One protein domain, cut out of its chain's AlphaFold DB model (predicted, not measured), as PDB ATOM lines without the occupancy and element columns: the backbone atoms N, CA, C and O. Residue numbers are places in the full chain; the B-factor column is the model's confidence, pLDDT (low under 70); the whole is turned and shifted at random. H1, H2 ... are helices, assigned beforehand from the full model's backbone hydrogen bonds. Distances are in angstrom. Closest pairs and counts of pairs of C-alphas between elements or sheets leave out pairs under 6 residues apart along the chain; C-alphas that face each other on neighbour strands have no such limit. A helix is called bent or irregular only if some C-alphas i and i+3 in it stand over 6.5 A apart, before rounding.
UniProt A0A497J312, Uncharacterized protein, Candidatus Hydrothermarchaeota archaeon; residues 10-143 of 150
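AT A GLANCE: This is residues 10 to 143 of the 150 residues of an uncharacterized protein of Candidatus Hydrothermarchaeota archaeon (UniProt A0A497J312). One very long helix, H1, makes the whole length of a rod, and two helices, H2 and H4, pack along its second half as a bundle of three, while residues 10 to 36 of H1 stick out free as a long arm. The small helix H3 sits beyond H2, on the side away from H1, and a looping link, residues 68 to 81, folds the chain back from the end of H1 to H2. The printed part has 134 residues with four named helices, in the order H1, H2, H3, H4, and no named strand; its class is all helix. The whole is extended, with a radius of gyration of the C-alphas of 23.4 A and spans of 88 by 25 by 22 A.

IN THESE COORDINATES: H1 holds residues 10 to 67, 87.0 A from first to last C-alpha, beginning at C-alpha 10 at (-23.959, 21.387, 203.429) and ending at C-alpha 67 at (12.269, -48.957, 239.678). It is irregular, but only just: C-alphas 59 and 62 are 6.8 A apart. H4, residues 118 to 143, is 37.5 A long and ends at C-alpha 143 at (-8.437, -21.194, 219.899). H2, residues 82 to 97, is 22.0 A long. H3, residues 101 to 107, is 9.9 A long.

HOW THE PARTS SIT: H1, H2 and H4 form a bundle, three helices side by side. H1 touches H4 with residues 40 to 66 alone, and their closest C-alphas are those of Pro 62 and Ile 122, 5.5 A apart. These two helices run opposite ways at a shallow tilt of 16 degrees. H1 touches H2 with residues 40 to 58 alone, and the closest C-alphas are those of Asn 54 and Pro 82, 6.2 A apart. H1 and H2 form a helical hairpin, running opposite ways at a shallow tilt of 13 degrees. H2 and H4 are close but not clearly touching, with the C-alphas of Phe 83 and Leu 128 closest at 7.6 A, and they run the same way at a shallow tilt of 22 degrees. H3 is close to H2 but not clearly touching it, the closest C-alphas being those of Lys 94 and Phe 104, 7.1 A apart; at 72 degrees the two are only just about perpendicular. H3 is apart from H1 and from H4. Every O i to N i+4 pair is within hydrogen-bond range in H2, H3 and H4; in H1 it is 49 of 54.

THE WHOLE: The two C-alphas farthest apart are those of Glu 10 and Ser 70, at 88.0 A. Without residues 10 to 36, which stand free, the body spans 48 by 25 by 21 A. The link from H1 to H2 is long, that from H2 to H3 tight, and that from H3 to H4 short. The printed part has no cut. The mean pLDDT of the printed part is 87.9, and residues 73 to 80 are under 70.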
ATOM      1  N   GLU A  10     -24.085  21.585 201.975       88.81
ATOM      2  CA  GLU A  10     -23.959  21.387 203.429       88.81
ATOM      3  C   GLU A  10     -24.577  20.060 203.902       88.81
ATOM      4  O   GLU A  10     -24.038  19.402 204.796       88.81
ATOM      5  N   LYS A  11     -25.696  19.635 203.303       91.00
ATOM      6  CA  LYS A  11     -26.339  18.356 203.632       91.00
ATOM      7  C   LYS A  11     -25.480  17.166 203.197       91.00
ATOM      8  O   LYS A  11     -25.307  16.234 203.979       91.00
ATOM      9  N   LEU A  12     -24.915  17.222 201.989       90.19
ATOM     10  CA  LEU A  12     -24.002  16.197 201.472       90.19
ATOM     11  C   LEU A  12     -22.718  16.105 202.306       90.19
ATOM     12  O   LEU A  12     -22.281  14.999 202.616       90.19
ATOM     13  N   ALA A  13     -22.159  17.242 202.729       89.94
ATOM     14  CA  ALA A  13     -20.990  17.276 203.606       89.94
ATOM     15  C   ALA A  13     -21.270  16.601 204.960       89.94
ATOM     16  O   ALA A  13     -20.528  15.708 205.365       89.94
ATOM     17  N   LYS A  14     -22.394  16.930 205.616       92.44
ATOM     18  CA  LYS A  14     -22.799  16.283 206.880       92.44
ATOM     19  C   LYS A  14     -23.055  14.785 206.728       92.44
ATOM     20  O   LYS A  14     -22.771  14.003 207.635       92.44
ATOM     21  N   GLU A  15     -23.613  14.361 205.598       91.25
ATOM     22  CA  GLU A  15     -23.833  12.939 205.336       91.25
ATOM     23  C   GLU A  15     -22.515  12.193 205.080       91.25
ATOM     24  O   GLU A  15     -22.342  11.077 205.576       91.25
ATOM     25  N   ALA A  16     -21.563  12.816 204.381       91.19
ATOM     26  CA  ALA A  16     -20.214  12.286 204.204       91.19
ATOM     27  C   ALA A  16     -19.472  12.159 205.547       91.19
ATOM     28  O   ALA A  16     -18.920  11.095 205.829       91.19
ATOM     29  N   GLU A  17     -19.541  13.176 206.413       91.12
ATOM     30  CA  GLU A  17     -18.992  13.130 207.777       91.12
ATOM     31  C   GLU A  17     -19.616  11.999 208.604       91.12
ATOM     32  O   GLU A  17     -18.902  11.222 209.238       91.12
ATOM     33  N   ARG A  18     -20.945  11.834 208.549       92.12
ATOM     34  CA  ARG A  18     -21.632  10.733 209.241       92.12
ATOM     35  C   ARG A  18     -21.170   9.368 208.732       92.12
ATOM     36  O   ARG A  18     -20.945   8.463 209.535       92.12
ATOM     37  N   ARG A  19     -21.036   9.191 207.414       91.75
ATOM     38  CA  ARG A  19     -20.553   7.932 206.817       91.75
ATOM     39  C   ARG A  19     -19.105   7.647 207.213       91.75
ATOM     40  O   ARG A  19     -18.799   6.505 207.554       91.75
ATOM     41  N   ALA A  20     -18.249   8.667 207.234       91.81
ATOM     42  CA  ALA A  20     -16.874   8.552 207.710       91.81
ATOM     43  C   ALA A  20     -16.828   8.145 209.191       91.81
ATOM     44  O   ALA A  20     -16.132   7.195 209.537       91.81
ATOM     45  N   ALA A  21     -17.638   8.772 210.049       92.19
ATOM     46  CA  ALA A  21     -17.733   8.417 211.465       92.19
ATOM     47  C   ALA A  21     -18.180   6.959 211.674       92.19
ATOM     48  O   ALA A  21     -17.586   6.239 212.474       92.19
ATOM     49  N   VAL A  22     -19.174   6.482 210.914       92.56
ATOM     50  CA  VAL A  22     -19.613   5.074 210.964       92.56
ATOM     51  C   VAL A  22     -18.509   4.123 210.494       92.56
ATOM     52  O   VAL A  22     -18.317   3.068 211.098       92.56
ATOM     53  N   ALA A  23     -17.770   4.471 209.438       92.50
ATOM     54  CA  ALA A  23     -16.652   3.661 208.959       92.50
ATOM     55  C   ALA A  23     -15.533   3.564 210.010       92.50
ATOM     56  O   ALA A  23     -15.056   2.465 210.288       92.50
ATOM     57  N   VAL A  24     -15.183   4.683 210.652       92.44
ATOM     58  CA  VAL A  24     -14.204   4.719 211.751       92.44
ATOM     59  C   VAL A  24     -14.668   3.858 212.925       92.44
ATOM     60  O   VAL A  24     -13.897   3.030 213.403       92.44
ATOM     61  N   MET A  25     -15.934   3.971 213.346       90.75
ATOM     62  CA  MET A  25     -16.475   3.136 214.426       90.75
ATOM     63  C   MET A  25     -16.419   1.642 214.093       90.75
ATOM     64  O   MET A  25     -16.081   0.845 214.962       90.75
ATOM     65  N   LYS A  26     -16.700   1.245 212.844       91.19
ATOM     66  CA  LYS A  26     -16.578  -0.160 212.417       91.19
ATOM     67  C   LYS A  26     -15.139  -0.666 212.503       91.19
ATOM     68  O   LYS A  26     -14.917  -1.779 212.969       91.19
ATOM     69  N   VAL A  27     -14.167   0.143 212.075       91.94
ATOM     70  CA  VAL A  27     -12.740  -0.208 212.172       91.94
ATOM     71  C   VAL A  27     -12.310  -0.326 213.636       91.94
ATOM     72  O   VAL A  27     -11.661  -1.303 213.999       91.94
ATOM     73  N   MET A  28     -12.717   0.620 214.486       89.12
ATOM     74  CA  MET A  28     -12.425   0.578 215.923       89.12
ATOM     75  C   MET A  28     -13.069  -0.631 216.611       89.12
ATOM     76  O   MET A  28     -12.403  -1.296 217.397       89.12
ATOM     77  N   GLY A  29     -14.324  -0.953 216.287       88.19
ATOM     78  CA  GLY A  29     -15.009  -2.137 216.813       88.19
ATOM     79  C   GLY A  29     -14.263  -3.425 216.467       88.19
ATOM     80  O   GLY A  29     -13.958  -4.214 217.357       88.19
ATOM     81  N   LYS A  30     -13.855  -3.578 215.201       88.88
ATOM     82  CA  LYS A  30     -13.044  -4.722 214.770       88.88
ATOM     83  C   LYS A  30     -11.697  -4.790 215.496       88.88
ATOM     84  O   LYS A  30     -11.276  -5.865 215.903       88.88
ATOM     85  N   PHE A  31     -11.030  -3.651 215.694       89.81
ATOM     86  CA  PHE A  31      -9.765  -3.610 216.429       89.81
ATOM     87  C   PHE A  31      -9.926  -4.078 217.883       89.81
ATOM     88  O   PHE A  31      -9.096  -4.836 218.374       89.81
ATOM     89  N   ILE A  32     -11.007  -3.673 218.559       86.81
ATOM     90  CA  ILE A  32     -11.315  -4.131 219.923       86.81
ATOM     91  C   ILE A  32     -11.515  -5.653 219.944       86.81
ATOM     92  O   ILE A  32     -10.919  -6.334 220.777       86.81
ATOM     93  N   GLU A  33     -12.290  -6.194 219.002       85.06
ATOM     94  CA  GLU A  33     -12.507  -7.640 218.873       85.06
ATOM     95  C   GLU A  33     -11.199  -8.409 218.620       85.06
ATOM     96  O   GLU A  33     -10.972  -9.458 219.230       85.06
ATOM     97  N   ASP A  34     -10.323  -7.877 217.762       85.12
ATOM     98  CA  ASP A  34      -9.018  -8.463 217.449       85.12
ATOM     99  C   ASP A  34      -8.077  -8.441 218.668       85.12
ATOM    100  O   ASP A  34      -7.418  -9.443 218.956       85.12
ATOM    101  N   VAL A  35      -8.047  -7.345 219.436       86.19
ATOM    102  CA  VAL A  35      -7.271  -7.246 220.686       86.19
ATOM    103  C   VAL A  35      -7.769  -8.257 221.717       86.19
ATOM    104  O   VAL A  35      -6.969  -8.991 222.303       86.19
ATOM    105  N   ASP A  36      -9.083  -8.356 221.906       83.25
ATOM    106  CA  ASP A  36      -9.672  -9.334 222.819       83.25
ATOM    107  C   ASP A  36      -9.396 -10.774 222.371       83.25
ATOM    108  O   ASP A  36      -9.138 -11.652 223.200       83.25
ATOM    109  N   ARG A  37      -9.406 -11.033 221.059       83.12
ATOM    110  CA  ARG A  37      -9.019 -12.329 220.498       83.12
ATOM    111  C   ARG A  37      -7.555 -12.647 220.790       83.12
ATOM    112  O   ARG A  37      -7.278 -13.749 221.256       83.12
ATOM    113  N   MET A  38      -6.635 -11.712 220.558       85.38
ATOM    114  CA  MET A  38      -5.213 -11.910 220.861       85.38
ATOM    115  C   MET A  38      -4.981 -12.178 222.348       85.38
ATOM    116  O   MET A  38      -4.220 -13.078 222.693       85.38
ATOM    117  N   ARG A  39      -5.684 -11.464 223.236       85.00
ATOM    118  CA  ARG A  39      -5.604 -11.701 224.681       85.00
ATOM    119  C   ARG A  39      -6.014 -13.129 225.046       85.00
ATOM    120  O   ARG A  39      -5.260 -13.813 225.733       85.00
ATOM    121  N   ARG A  40      -7.147 -13.611 224.519       82.94
ATOM    122  CA  ARG A  40      -7.601 -15.001 224.724       82.94
ATOM    123  C   ARG A  40      -6.597 -16.029 224.199       82.94
ATOM    124  O   ARG A  40      -6.353 -17.029 224.866       82.94
ATOM    125  N   LEU A  41      -6.010 -15.786 223.024       86.94
ATOM    126  CA  LEU A  41      -4.994 -16.673 222.448       86.94
ATOM    127  C   LEU A  41      -3.733 -16.736 223.322       86.94
ATOM    128  O   LEU A  41      -3.199 -17.824 223.535       86.94
ATOM    129  N   ASN A  42      -3.282 -15.600 223.862       88.00
ATOM    130  CA  ASN A  42      -2.117 -15.542 224.746       88.00
ATOM    131  C   ASN A  42      -2.364 -16.287 226.065       88.00
ATOM    132  O   ASN A  42      -1.518 -17.073 226.490       88.00
ATOM    133  N   GLU A  43      -3.530 -16.083 226.684       89.31
ATOM    134  CA  GLU A  43      -3.925 -16.795 227.907       89.31
ATOM    135  C   GLU A  43      -3.993 -18.316 227.667       89.31
ATOM    136  O   GLU A  43      -3.382 -19.088 228.408       89.31
ATOM    137  N   ALA A  44      -4.643 -18.756 226.582       90.44
ATOM    138  CA  ALA A  44      -4.726 -20.171 226.219       90.44
ATOM    139  C   ALA A  44      -3.346 -20.788 225.930       90.44
ATOM    140  O   ALA A  44      -3.048 -21.879 226.409       90.44
ATOM    141  N   THR A  45      -2.477 -20.081 225.203       91.38
ATOM    142  CA  THR A  45      -1.113 -20.549 224.897       91.38
ATOM    143  C   THR A  45      -0.272 -20.688 226.168       91.38
ATOM    144  O   THR A  45       0.443 -21.677 226.329       91.38
ATOM    145  N   SER A  46      -0.388 -19.738 227.102       93.50
ATOM    146  CA  SER A  46       0.293 -19.809 228.400       93.50
ATOM    147  C   SER A  46      -0.170 -21.016 229.223       93.50
ATOM    148  O   SER A  46       0.665 -21.747 229.765       93.50
ATOM    149  N   LEU A  47      -1.482 -21.273 229.264       95.38
ATOM    150  CA  LEU A  47      -2.044 -22.456 229.919       95.38
ATOM    151  C   LEU A  47      -1.546 -23.752 229.270       95.38
ATOM    152  O   LEU A  47      -1.085 -24.635 229.988       95.38
ATOM    153  N   ILE A  48      -1.554 -23.848 227.935       95.69
ATOM    154  CA  ILE A  48      -1.021 -25.015 227.210       95.69
ATOM    155  C   ILE A  48       0.444 -25.261 227.583       95.69
ATOM    156  O   ILE A  48       0.802 -26.399 227.867       95.69
ATOM    157  N   GLY A  49       1.282 -24.221 227.630       95.31
ATOM    158  CA  GLY A  49       2.692 -24.363 228.003       95.31
ATOM    159  C   GLY A  49       2.886 -24.913 229.420       95.31
ATOM    160  O   GLY A  49       3.713 -25.799 229.634       95.31
ATOM    161  N   ARG A  50       2.089 -24.442 230.386       95.06
ATOM    162  CA  ARG A  50       2.120 -24.946 231.770       95.06
ATOM    163  C   ARG A  50       1.639 -26.390 231.871       95.06
ATOM    164  O   ARG A  50       2.286 -27.180 232.550       95.06
ATOM    165  N   ILE A  51       0.552 -26.731 231.176       96.31
ATOM    166  CA  ILE A  51       0.031 -28.100 231.135       96.31
ATOM    167  C   ILE A  51       1.059 -29.038 230.492       96.31
ATOM    168  O   ILE A  51       1.384 -30.070 231.061       96.31
ATOM    169  N   ALA A  52       1.640 -28.658 229.353       95.56
ATOM    170  CA  ALA A  52       2.658 -29.459 228.675       95.56
ATOM    171  C   ALA A  52       3.894 -29.699 229.560       95.56
ATOM    172  O   ALA A  52       4.432 -30.804 229.580       95.56
ATOM    173  N   SER A  53       4.318 -28.691 230.329       92.94
ATOM    174  CA  SER A  53       5.413 -28.848 231.289       92.94
ATOM    175  C   SER A  53       5.070 -29.822 232.418       92.94
ATOM    176  O   SER A  53       5.949 -30.571 232.841       92.94
ATOM    177  N   ASN A  54       3.829 -29.815 232.917       93.38
ATOM    178  CA  ASN A  54       3.404 -30.741 233.968       93.38
ATOM    179  C   ASN A  54       3.264 -32.171 233.424       93.38
ATOM    180  O   ASN A  54       3.765 -33.104 234.043       93.38
ATOM    181  N   ILE A  55       2.717 -32.334 232.213       94.38
ATOM    182  CA  ILE A  55       2.676 -33.612 231.488       94.38
ATOM    183  C   ILE A  55       4.075 -34.216 231.347       94.38
ATOM    184  O   ILE A  55       4.266 -35.378 231.695       94.38
ATOM    185  N   ALA A  56       5.055 -33.436 230.883       91.12
ATOM    186  CA  ALA A  56       6.423 -33.922 230.702       91.12
ATOM    187  C   ALA A  56       7.029 -34.429 232.021       91.12
ATOM    188  O   ALA A  56       7.753 -35.420 232.035       91.12
ATOM    189  N   PHE A  57       6.701 -33.779 233.141       87.62
ATOM    190  CA  PHE A  57       7.100 -34.258 234.459       87.62
ATOM    191  C   PHE A  57       6.380 -35.564 234.821       87.62
ATOM    192  O   PHE A  57       7.036 -36.552 235.152       87.62
ATOM    193  N   ILE A  58       5.052 -35.607 234.669       90.38
ATOM    194  CA  ILE A  58       4.214 -36.785 234.941       90.38
ATOM    195  C   ILE A  58       4.678 -38.016 234.155       90.38
ATOM    196  O   ILE A  58       4.702 -39.100 234.726       90.38
ATOM    197  N   GLU A  59       5.068 -37.886 232.885       89.81
ATOM    198  CA  GLU A  59       5.495 -39.020 232.046       89.81
ATOM    199  C   GLU A  59       6.733 -39.750 232.594       89.81
ATOM    200  O   GLU A  59       6.873 -40.960 232.408       89.81
ATOM    201  N   THR A  60       7.613 -39.043 233.309       85.94
ATOM    202  CA  THR A  60       8.859 -39.619 233.847       85.94
ATOM    203  C   THR A  60       8.672 -40.367 235.168       85.94
ATOM    204  O   THR A  60       9.425 -41.294 235.475       85.94
ATOM    205  N   LEU A  61       7.648 -40.005 235.945       86.00
ATOM    206  CA  LEU A  61       7.469 -40.486 237.317       86.00
ATOM    207  C   LEU A  61       7.075 -41.973 237.418       86.00
ATOM    208  O   LEU A  61       7.632 -42.661 238.272       86.00
ATOM    209  N   PRO A  62       6.178 -42.532 236.576       86.75
ATOM    210  CA  PRO A  62       5.781 -43.932 236.683       86.75
ATOM    211  C   PRO A  62       6.938 -44.921 236.547       86.75
ATOM    212  O   PRO A  62       6.931 -45.948 237.217       86.75
ATOM    213  N   ALA A  63       7.913 -44.637 235.678       86.88
ATOM    214  CA  ALA A  63       9.093 -45.487 235.527       86.88
ATOM    215  C   ALA A  63       9.961 -45.439 236.792       86.88
ATOM    216  O   ALA A  63      10.253 -46.487 237.362       86.88
ATOM    217  N   ALA A  64      10.255 -44.235 237.292       85.75
ATOM    218  CA  ALA A  64      11.039 -44.045 238.511       85.75
ATOM    219  C   ALA A  64      10.395 -44.715 239.740       85.75
ATOM    220  O   ALA A  64      11.075 -45.389 240.505       85.75
ATOM    221  N   VAL A  65       9.070 -44.601 239.900       85.56
ATOM    222  CA  VAL A  65       8.327 -45.239 241.004       85.56
ATOM    223  C   VAL A  65       8.328 -46.770 240.895       85.56
ATOM    224  O   VAL A  65       8.304 -47.454 241.916       85.56
ATOM    225  N   ARG A  66       8.347 -47.336 239.680       85.88
ATOM    226  CA  ARG A  66       8.445 -48.794 239.486       85.88
ATOM    227  C   ARG A  66       9.837 -49.327 239.800       85.88
ATOM    228  O   ARG A  66       9.943 -50.418 240.350       85.88
ATOM    229  N   GLU A  67      10.874 -48.586 239.421       87.06
ATOM    230  CA  GLU A  67      12.269 -48.957 239.678       87.06
ATOM    231  C   GLU A  67      12.617 -48.829 241.163       87.06
ATOM    232  O   GLU A  67      13.249 -49.721 241.727       87.06
ATOM    233  N   GLU A  68      12.141 -47.766 241.815       86.06
ATOM    234  CA  GLU A  68      12.385 -47.512 243.230       86.06
ATOM    235  C   GLU A  68      11.094 -47.065 243.949       86.06
ATOM    236  O   GLU A  68      10.817 -45.872 244.108       86.06
ATOM    237  N   PRO A  69      10.285 -48.022 244.446       82.06
ATOM    238  CA  PRO A  69       9.012 -47.726 245.108       82.06
ATOM    239  C   PRO A  69       9.131 -46.856 246.368       82.06
ATOM    240  O   PRO A  69       8.183 -46.150 246.718       82.06
ATOM    241  N   SER A  70      10.289 -46.870 247.040       80.94
ATOM    242  CA  SER A  70      10.591 -46.005 248.190       80.94
ATOM    243  C   SER A  70      10.638 -44.519 247.842       80.94
ATOM    244  O   SER A  70      10.568 -43.697 248.753       80.94
ATOM    245  N   LEU A  71      10.703 -44.155 246.556       73.94
ATOM    246  CA  LEU A  71      10.632 -42.763 246.121       73.94
ATOM    247  C   LEU A  71       9.207 -42.197 246.161       73.94
ATOM    248  O   LEU A  71       9.058 -40.976 246.212       73.94
ATOM    249  N   ALA A  72       8.162 -43.035 246.184       70.12
ATOM    250  CA  ALA A  72       6.769 -42.576 246.150       70.12
ATOM    251  C   ALA A  72       6.430 -41.522 247.233       70.12
ATOM    252  O   ALA A  72       5.832 -40.506 246.880       70.12
ATOM    253  N   PRO A  73       6.864 -41.669 248.505       66.62
ATOM    254  CA  PRO A  73       6.715 -40.626 249.522       66.62
ATOM    255  C   PRO A  73       7.568 -39.367 249.265       66.62
ATOM    256  O   PRO A  73       7.129 -38.255 249.531       66.62
ATOM    257  N   SER A  74       8.779 -39.511 248.717       67.12
ATOM    258  CA  SER A  74       9.695 -38.381 248.475       67.12
ATOM    259  C   SER A  74       9.271 -37.468 247.319       67.12
ATOM    260  O   SER A  74       9.572 -36.274 247.330       67.12
ATOM    261  N   PHE A  75       8.502 -37.984 246.352       63.50
ATOM    262  CA  PHE A  75       7.928 -37.167 245.276       63.50
ATOM    263  C   PHE A  75       6.907 -36.133 245.784       63.50
ATOM    264  O   PHE A  75       6.607 -35.181 245.066       63.50
ATOM    265  N   TYR A  76       6.409 -36.270 247.021       55.69
ATOM    266  CA  TYR A  76       5.595 -35.246 247.680       55.69
ATOM    267  C   TYR A  76       6.418 -34.094 248.274       55.69
ATOM    268  O   TYR A  76       5.925 -32.974 248.344       55.69
ATOM    269  N   GLU A  77       7.655 -34.353 248.706       56.25
ATOM    270  CA  GLU A  77       8.480 -33.379 249.440       56.25
ATOM    271  C   GLU A  77       9.342 -32.501 248.517       56.25
ATOM    272  O   GLU A  77       9.781 -31.415 248.902       56.25
ATOM    273  N   LEU A  78       9.538 -32.924 247.264       53.66
ATOM    274  CA  LEU A  78      10.237 -32.162 246.228       53.66
ATOM    275  C   LEU A  78       9.350 -31.052 245.637       53.66
ATOM    276  O   LEU A  78       9.008 -31.068 244.463       53.66
ATOM    277  N   GLY A  79       9.008 -30.056 246.453       48.41
ATOM    278  CA  GLY A  79       8.780 -28.659 246.064       48.41
ATOM    279  C   GLY A  79       7.654 -28.276 245.093       48.41
ATOM    280  O   GLY A  79       7.310 -27.099 245.117       48.41
ATOM    281  N   ARG A  80       7.085 -29.172 244.271       60.94
ATOM    282  CA  ARG A  80       5.804 -29.044 243.541       60.94
ATOM    283  C   ARG A  80       5.342 -30.424 243.080       60.94
ATOM    284  O   ARG A  80       5.795 -30.919 242.047       60.94
ATOM    285  N   SER A  81       4.410 -31.024 243.809       82.19
ATOM    286  CA  SER A  81       3.758 -32.242 243.333       82.19
ATOM    287  C   SER A  81       3.006 -31.945 242.022       82.19
ATOM    288  O   SER A  81       2.380 -30.884 241.919       82.19
ATOM    289  N   PRO A  82       2.997 -32.844 241.014       88.69
ATOM    290  CA  PRO A  82       2.257 -32.608 239.769       88.69
ATOM    291  C   PRO A  82       0.760 -32.366 240.018       88.69
ATOM    292  O   PRO A  82       0.110 -31.670 239.241       88.69
ATOM    293  N   PHE A  83       0.221 -32.874 241.132       90.06
ATOM    294  CA  PHE A  83      -1.156 -32.632 241.562       90.06
ATOM    295  C   PHE A  83      -1.390 -31.187 242.040       90.06
ATOM    296  O   PHE A  83      -2.419 -30.605 241.715       90.06
ATOM    297  N   GLU A  84      -0.442 -30.577 242.754       89.19
ATOM    298  CA  GLU A  84      -0.545 -29.171 243.188       89.19
ATOM    299  C   GLU A  84      -0.422 -28.216 241.996       89.19
ATOM    300  O   GLU A  84      -1.166 -27.240 241.878       89.19
ATOM    301  N   VAL A  85       0.505 -28.519 241.078       90.81
ATOM    302  CA  VAL A  85       0.650 -27.776 239.819       90.81
ATOM    303  C   VAL A  85      -0.649 -27.839 239.025       90.81
ATOM    304  O   VAL A  85      -1.123 -26.806 238.545       90.81
ATOM    305  N   HIS A  86      -1.245 -29.027 238.939       93.50
ATOM    306  CA  HIS A  86      -2.526 -29.240 238.288       93.50
ATOM    307  C   HIS A  86      -3.658 -28.432 238.932       93.50
ATOM    308  O   HIS A  86      -4.393 -27.759 238.216       93.50
ATOM    309  N   GLU A  87      -3.788 -28.416 240.264       92.62
ATOM    310  CA  GLU A  87      -4.817 -27.606 240.937       92.62
ATOM    311  C   GLU A  87      -4.670 -26.110 240.601       92.62
ATOM    312  O   GLU A  87      -5.657 -25.449 240.264       92.62
ATOM    313  N   GLY A  88      -3.439 -25.587 240.573       92.62
ATOM    314  CA  GLY A  88      -3.178 -24.215 240.128       92.62
ATOM    315  C   GLY A  88      -3.538 -23.968 238.657       92.62
ATOM    316  O   GLY A  88      -4.096 -22.923 238.319       92.62
ATOM    317  N   ILE A  89      -3.253 -24.928 237.770       94.62
ATOM    318  CA  ILE A  89      -3.670 -24.875 236.360       94.62
ATOM    319  C   ILE A  89      -5.199 -24.839 236.258       94.62
ATOM    320  O   ILE A  89      -5.725 -24.032 235.496       94.62
ATOM    321  N   CYS A  90      -5.916 -25.668 237.019       95.06
ATOM    322  CA  CYS A  90      -7.378 -25.717 237.019       95.06
ATOM    323  C   CYS A  90      -7.998 -24.375 237.424       95.06
ATOM    324  O   CYS A  90      -8.927 -23.903 236.767       95.06
ATOM    325  N   GLU A  91      -7.471 -23.719 238.461       94.50
ATOM    326  CA  GLU A  91      -7.940 -22.392 238.877       94.50
ATOM    327  C   GLU A  91      -7.749 -21.333 237.788       94.50
ATOM    328  O   GLU A  91      -8.673 -20.572 237.479       94.50
ATOM    329  N   ASP A  92      -6.575 -21.298 237.160       93.19
ATOM    330  CA  ASP A  92      -6.290 -20.333 236.099       93.19
ATOM    331  C   ASP A  92      -7.100 -20.629 234.830       93.19
ATOM    332  O   ASP A  92      -7.626 -19.712 234.201       93.19
ATOM    333  N   PHE A  93      -7.295 -21.906 234.500       94.88
ATOM    334  CA  PHE A  93      -8.132 -22.350 233.388       94.88
ATOM    335  C   PHE A  93      -9.579 -21.875 233.551       94.88
ATOM    336  O   PHE A  93     -10.154 -21.282 232.633       94.88
ATOM    337  N   LYS A  94     -10.163 -22.078 234.741       94.06
ATOM    338  CA  LYS A  94     -11.518 -21.611 235.061       94.06
ATOM    339  C   LYS A  94     -11.631 -20.095 234.941       94.06
ATOM    340  O   LYS A  94     -12.585 -19.606 234.338       94.06
ATOM    341  N   LYS A  95     -10.647 -19.351 235.457       91.44
ATOM    342  CA  LYS A  95     -10.618 -17.881 235.385       91.44
ATOM    343  C   LYS A  95     -10.521 -17.374 233.947       91.44
ATOM    344  O   LYS A  95     -11.343 -16.547 233.553       91.44
ATOM    345  N   SER A  96      -9.579 -17.888 233.156       88.44
ATOM    346  CA  SER A  96      -9.369 -17.468 231.763       88.44
ATOM    347  C   SER A  96     -10.585 -17.731 230.878       88.44
ATOM    348  O   SER A  96     -10.938 -16.910 230.032       88.44
ATOM    349  N   LEU A  97     -11.282 -18.846 231.103       88.06
ATOM    350  CA  LEU A  97     -12.459 -19.216 230.313       88.06
ATOM    351  C   LEU A  97     -13.787 -18.777 230.935       88.06
ATOM    352  O   LEU A  97     -14.837 -19.007 230.335       88.06
ATOM    353  N   LYS A  98     -13.759 -18.145 232.116       89.44
ATOM    354  CA  LYS A  98     -14.946 -17.799 232.916       89.44
ATOM    355  C   LYS A  98     -15.874 -19.005 233.137       89.44
ATOM    356  O   LYS A  98     -17.095 -18.888 233.046       89.44
ATOM    357  N   MET A  99     -15.283 -20.168 233.391       91.56
ATOM    358  CA  MET A  99     -15.991 -21.435 233.568       91.56
ATOM    359  C   MET A  99     -16.395 -21.622 235.032       91.56
ATOM    360  O   MET A  99     -15.604 -21.358 235.936       91.56
ATOM    361  N   LYS A 100     -17.625 -22.086 235.271       93.81
ATOM    362  CA  LYS A 100     -18.094 -22.450 236.615       93.81
ATOM    363  C   LYS A 100     -17.491 -23.784 237.046       93.81
ATOM    364  O   LYS A 100     -17.269 -24.650 236.202       93.81
ATOM    365  N   ASP A 101     -17.332 -23.982 238.352       92.31
ATOM    366  CA  ASP A 101     -16.808 -25.238 238.908       92.31
ATOM    367  C   ASP A 101     -17.623 -26.460 238.466       92.31
ATOM    368  O   ASP A 101     -17.055 -27.492 238.130       92.31
ATOM    369  N   GLU A 102     -18.952 -26.349 238.410       93.00
ATOM    370  CA  GLU A 102     -19.831 -27.443 237.976       93.00
ATOM    371  C   GLU A 102     -19.569 -27.878 236.529       93.00
ATOM    372  O   GLU A 102     -19.544 -29.072 236.240       93.00
ATOM    373  N   ASP A 103     -19.369 -26.922 235.621       93.19
ATOM    374  CA  ASP A 103     -19.105 -27.206 234.210       93.19
ATOM    375  C   ASP A 103     -17.675 -27.712 234.017       93.19
ATOM    376  O   ASP A 103     -17.448 -28.660 233.264       93.19
ATOM    377  N   PHE A 104     -16.726 -27.142 234.764       94.12
ATOM    378  CA  PHE A 104     -15.346 -27.606 234.785       94.12
ATOM    379  C   PHE A 104     -15.258 -29.059 235.256       94.12
ATOM    380  O   PHE A 104     -14.704 -29.892 234.549       94.12
ATOM    381  N   ASN A 105     -15.873 -29.393 236.392       92.69
ATOM    382  CA  ASN A 105     -15.828 -30.736 236.974       92.69
ATOM    383  C   ASN A 105     -16.541 -31.792 236.113       92.69
ATOM    384  O   ASN A 105     -16.206 -32.972 236.196       92.69
ATOM    385  N   LYS A 106     -17.512 -31.391 235.279       92.88
ATOM    386  CA  LYS A 106     -18.123 -32.277 234.272       92.88
ATOM    387  C   LYS A 106     -17.156 -32.610 233.136       92.88
ATOM    388  O   LYS A 106     -17.190 -33.727 232.630       92.88
ATOM    389  N   LEU A 107     -16.339 -31.645 232.714       93.56
ATOM    390  CA  LEU A 107     -15.371 -31.817 231.628       93.56
ATOM    391  C   LEU A 107     -14.087 -32.503 232.104       93.56
ATOM    392  O   LEU A 107     -13.552 -33.364 231.408       93.56
ATOM    393  N   PHE A 108     -13.615 -32.131 233.291       95.12
ATOM    394  CA  PHE A 108     -12.346 -32.547 233.872       95.12
ATOM    395  C   PHE A 108     -12.576 -32.968 235.330       95.12
ATOM    396  O   PHE A 108     -12.429 -32.158 236.248       95.12
ATOM    397  N   PRO A 109     -12.993 -34.225 235.568       89.44
ATOM    398  CA  PRO A 109     -13.211 -34.725 236.919       89.44
ATOM    399  C   PRO A 109     -11.946 -34.613 237.774       89.44
ATOM    400  O   PRO A 109     -10.844 -34.903 237.306       89.44
ATOM    401  N   LYS A 110     -12.111 -34.241 239.049       88.12
ATOM    402  CA  LYS A 110     -10.988 -34.095 239.981       88.12
ATOM    403  C   LYS A 110     -10.203 -35.406 240.098       88.12
ATOM    404  O   LYS A 110     -10.771 -36.468 240.360       88.12
ATOM    405  N   VAL A 111      -8.884 -35.311 239.971       87.31
ATOM    406  CA  VAL A 111      -7.965 -36.423 240.220       87.31
ATOM    407  C   VAL A 111      -7.568 -36.420 241.698       87.31
ATOM    408  O   VAL A 111      -7.200 -35.384 242.246       87.31
ATOM    409  N   SER A 112      -7.672 -37.575 242.360       82.12
ATOM    410  CA  SER A 112      -7.228 -37.731 243.752       82.12
ATOM    411  C   SER A 112      -5.707 -37.635 243.848       82.12
ATOM    412  O   SER A 112      -5.006 -38.319 243.105       82.12
ATOM    413  N   SER A 113      -5.216 -36.847 244.802       81.62
ATOM    414  CA  SER A 113      -3.805 -36.784 245.208       81.62
ATOM    415  C   SER A 113      -3.483 -37.688 246.409       81.62
ATOM    416  O   SER A 113      -2.345 -37.714 246.875       81.62
ATOM    417  N   TYR A 114      -4.471 -38.434 246.915       81.44
ATOM    418  CA  TYR A 114      -4.295 -39.403 247.996       81.44
ATOM    419  C   TYR A 114      -4.050 -40.809 247.445       81.44
ATOM    420  O   TYR A 114      -4.830 -41.291 246.616       81.44
ATOM    421  N   PHE A 115      -2.984 -41.451 247.923       83.88
ATOM    422  CA  PHE A 115      -2.577 -42.805 247.560       83.88
ATOM    423  C   PHE A 115      -1.782 -43.458 248.697       83.88
ATOM    424  O   PHE A 115      -0.959 -42.823 249.346       83.88
ATOM    425  N   GLU A 116      -2.036 -44.740 248.924       82.44
ATOM    426  CA  GLU A 116      -1.420 -45.573 249.964       82.44
ATOM    427  C   GLU A 116      -0.363 -46.524 249.388       82.44
ATOM    428  O   GLU A 116       0.471 -47.053 250.122       82.44
ATOM    429  N   THR A 117      -0.388 -46.756 248.070       84.62
ATOM    430  CA  THR A 117       0.540 -47.663 247.388       84.62
ATOM    431  C   THR A 117       1.164 -47.027 246.139       84.62
ATOM    432  O   THR A 117       0.549 -46.161 245.505       84.62
ATOM    433  N   PRO A 118       2.358 -47.489 245.718       83.62
ATOM    434  CA  PRO A 118       2.978 -47.075 244.458       83.62
ATOM    435  C   PRO A 118       2.072 -47.273 243.233       83.62
ATOM    436  O   PRO A 118       2.017 -46.417 242.353       83.62
ATOM    437  N   ASP A 119       1.295 -48.357 243.184       87.81
ATOM    438  CA  ASP A 119       0.365 -48.609 242.076       87.81
ATOM    439  C   ASP A 119      -0.793 -47.604 242.044       87.81
ATOM    440  O   ASP A 119      -1.212 -47.163 240.969       87.81
ATOM    441  N   GLN A 120      -1.300 -47.199 243.214       87.62
ATOM    442  CA  GLN A 120      -2.309 -46.145 243.310       87.62
ATOM    443  C   GLN A 120      -1.745 -44.797 242.846       87.62
ATOM    444  O   GLN A 120      -2.425 -44.092 242.099       87.62
ATOM    445  N   LEU A 121      -0.495 -44.479 243.208       87.44
ATOM    446  CA  LEU A 121       0.216 -43.300 242.709       87.44
ATOM    447  C   LEU A 121       0.330 -43.319 241.182       87.44
ATOM    448  O   LEU A 121      -0.066 -42.362 240.519       87.44
ATOM    449  N   ILE A 122       0.815 -44.422 240.609       88.88
ATOM    450  CA  ILE A 122       0.952 -44.579 239.156       88.88
ATOM    451  C   ILE A 122      -0.412 -44.425 238.471       88.88
ATOM    452  O   ILE A 122      -0.529 -43.711 237.475       88.88
ATOM    453  N   SER A 123      -1.466 -45.040 239.013       90.62
ATOM    454  CA  SER A 123      -2.825 -44.893 238.483       90.62
ATOM    455  C   SER A 123      -3.303 -43.437 238.520       90.62
ATOM    456  O   SER A 123      -3.890 -42.956 237.547       90.62
ATOM    457  N   ALA A 124      -3.035 -42.717 239.612       90.44
ATOM    458  CA  ALA A 124      -3.379 -41.308 239.754       90.44
ATOM    459  C   ALA A 124      -2.614 -40.427 238.751       90.44
ATOM    460  O   ALA A 124      -3.234 -39.591 238.097       90.44
ATOM    461  N   LEU A 125      -1.316 -40.672 238.541       90.94
ATOM    462  CA  LEU A 125      -0.500 -39.977 237.536       90.94
ATOM    463  C   LEU A 125      -1.026 -40.193 236.115       90.94
ATOM    464  O   LEU A 125      -1.133 -39.241 235.350       90.94
ATOM    465  N   MET A 126      -1.436 -41.415 235.765       92.19
ATOM    466  CA  MET A 126      -2.013 -41.693 234.443       92.19
ATOM    467  C   MET A 126      -3.366 -40.996 234.235       92.19
ATOM    468  O   MET A 126      -3.660 -40.516 233.138       92.19
ATOM    469  N   LYS A 127      -4.197 -40.900 235.282       93.62
ATOM    470  CA  LYS A 127      -5.449 -40.123 235.238       93.62
ATOM    471  C   LYS A 127      -5.174 -38.627 235.105       93.62
ATOM    472  O   LYS A 127      -5.869 -37.951 234.347       93.62
ATOM    473  N   LEU A 128      -4.163 -38.128 235.814       94.19
ATOM    474  CA  LEU A 128      -3.719 -36.740 235.738       94.19
ATOM    475  C   LEU A 128      -3.244 -36.397 234.327       94.19
ATOM    476  O   LEU A 128      -3.777 -35.473 233.723       94.19
ATOM    477  N   TYR A 129      -2.354 -37.220 233.767       94.81
ATOM    478  CA  TYR A 129      -1.897 -37.132 232.381       94.81
ATOM    479  C   TYR A 129      -3.069 -37.040 231.402       94.81
ATOM    480  O   TYR A 129      -3.133 -36.134 230.574       94.81
ATOM    481  N   HIS A 130      -4.032 -37.961 231.515       95.00
ATOM    482  CA  HIS A 130      -5.182 -37.977 230.617       95.00
ATOM    483  C   HIS A 130      -6.024 -36.704 230.749       95.00
ATOM    484  O   HIS A 130      -6.415 -36.119 229.742       95.00
ATOM    485  N   THR A 131      -6.279 -36.260 231.980       95.75
ATOM    486  CA  THR A 131      -7.057 -35.045 232.259       95.75
ATOM    487  C   THR A 131      -6.379 -33.818 231.656       95.75
ATOM    488  O   THR A 131      -7.010 -33.054 230.927       95.75
ATOM    489  N   GLU A 132      -5.077 -33.672 231.874       96.12
ATOM    490  CA  GLU A 132      -4.277 -32.575 231.336       96.12
ATOM    491  C   GLU A 132      -4.203 -32.588 229.807       96.12
ATOM    492  O   GLU A 132      -4.355 -31.548 229.161       96.12
ATOM    493  N   PHE A 133      -4.085 -33.770 229.201       95.81
ATOM    494  CA  PHE A 133      -4.163 -33.909 227.753       95.81
ATOM    495  C   PHE A 133      -5.528 -33.450 227.210       95.81
ATOM    496  O   PHE A 133      -5.588 -32.700 226.233       95.81
ATOM    497  N   GLN A 134      -6.636 -33.822 227.864       95.69
ATOM    498  CA  GLN A 134      -7.971 -33.341 227.478       95.69
ATOM    499  C   GLN A 134      -8.101 -31.820 227.619       95.69
ATOM    500  O   GLN A 134      -8.723 -31.179 226.767       95.69
ATOM    501  N   MET A 135      -7.490 -31.219 228.644       96.25
ATOM    502  CA  MET A 135      -7.466 -29.762 228.814       96.25
ATOM    503  C   MET A 135      -6.724 -29.067 227.665       96.25
ATOM    504  O   MET A 135      -7.226 -28.073 227.135       96.25
ATOM    505  N   ILE A 136      -5.584 -29.607 227.212       95.75
ATOM    506  CA  ILE A 136      -4.883 -29.101 226.018       95.75
ATOM    507  C   ILE A 136      -5.790 -29.191 224.789       95.75
ATOM    508  O   ILE A 136      -5.954 -28.201 224.073       95.75
ATOM    509  N   MET A 137      -6.423 -30.344 224.558       94.62
ATOM    510  CA  MET A 137      -7.318 -30.534 223.413       94.62
ATOM    511  C   MET A 137      -8.507 -29.567 223.442       94.62
ATOM    512  O   MET A 137      -8.922 -29.058 222.398       94.62
ATOM    513  N   TYR A 138      -9.034 -29.271 224.632       94.31
ATOM    514  CA  TYR A 138     -10.077 -28.269 224.813       94.31
ATOM    515  C   TYR A 138      -9.582 -26.865 224.448       94.31
ATOM    516  O   TYR A 138     -10.238 -26.172 223.670       94.31
ATOM    517  N   LEU A 139      -8.413 -26.449 224.951       92.81
ATOM    518  CA  LEU A 139      -7.835 -25.134 224.648       92.81
ATOM    519  C   LEU A 139      -7.525 -24.977 223.158       92.81
ATOM    520  O   LEU A 139      -7.836 -23.940 222.578       92.81
ATOM    521  N   MET A 140      -7.008 -26.020 222.505       90.12
ATOM    522  CA  MET A 140      -6.791 -26.007 221.057       90.12
ATOM    523  C   MET A 140      -8.096 -25.773 220.290       90.12
ATOM    524  O   MET A 140      -8.127 -24.951 219.378       90.12
ATOM    525  N   ARG A 141      -9.199 -26.430 220.681       87.44
ATOM    526  CA  ARG A 141     -10.522 -26.192 220.073       87.44
ATOM    527  C   ARG A 141     -11.046 -24.789 220.360       87.44
ATOM    528  O   ARG A 141     -11.633 -24.175 219.476       87.44
ATOM    529  N   TYR A 142     -10.813 -24.277 221.565       83.31
ATOM    530  CA  TYR A 142     -11.197 -22.922 221.964       83.31
ATOM    531  C   TYR A 142     -10.472 -21.835 221.152       83.31
ATOM    532  O   TYR A 142     -11.023 -20.763 220.908       83.31
ATOM    533  N   MET A 143      -9.245 -22.113 220.706       80.56
ATOM    534  CA  MET A 143      -8.437 -21.194 219.899       80.56
ATOM    535  C   MET A 143      -8.835 -21.155 218.413       80.56
ATOM    536  O   MET A 143      -8.509 -20.182 217.726       80.56
TER     537      MET A 143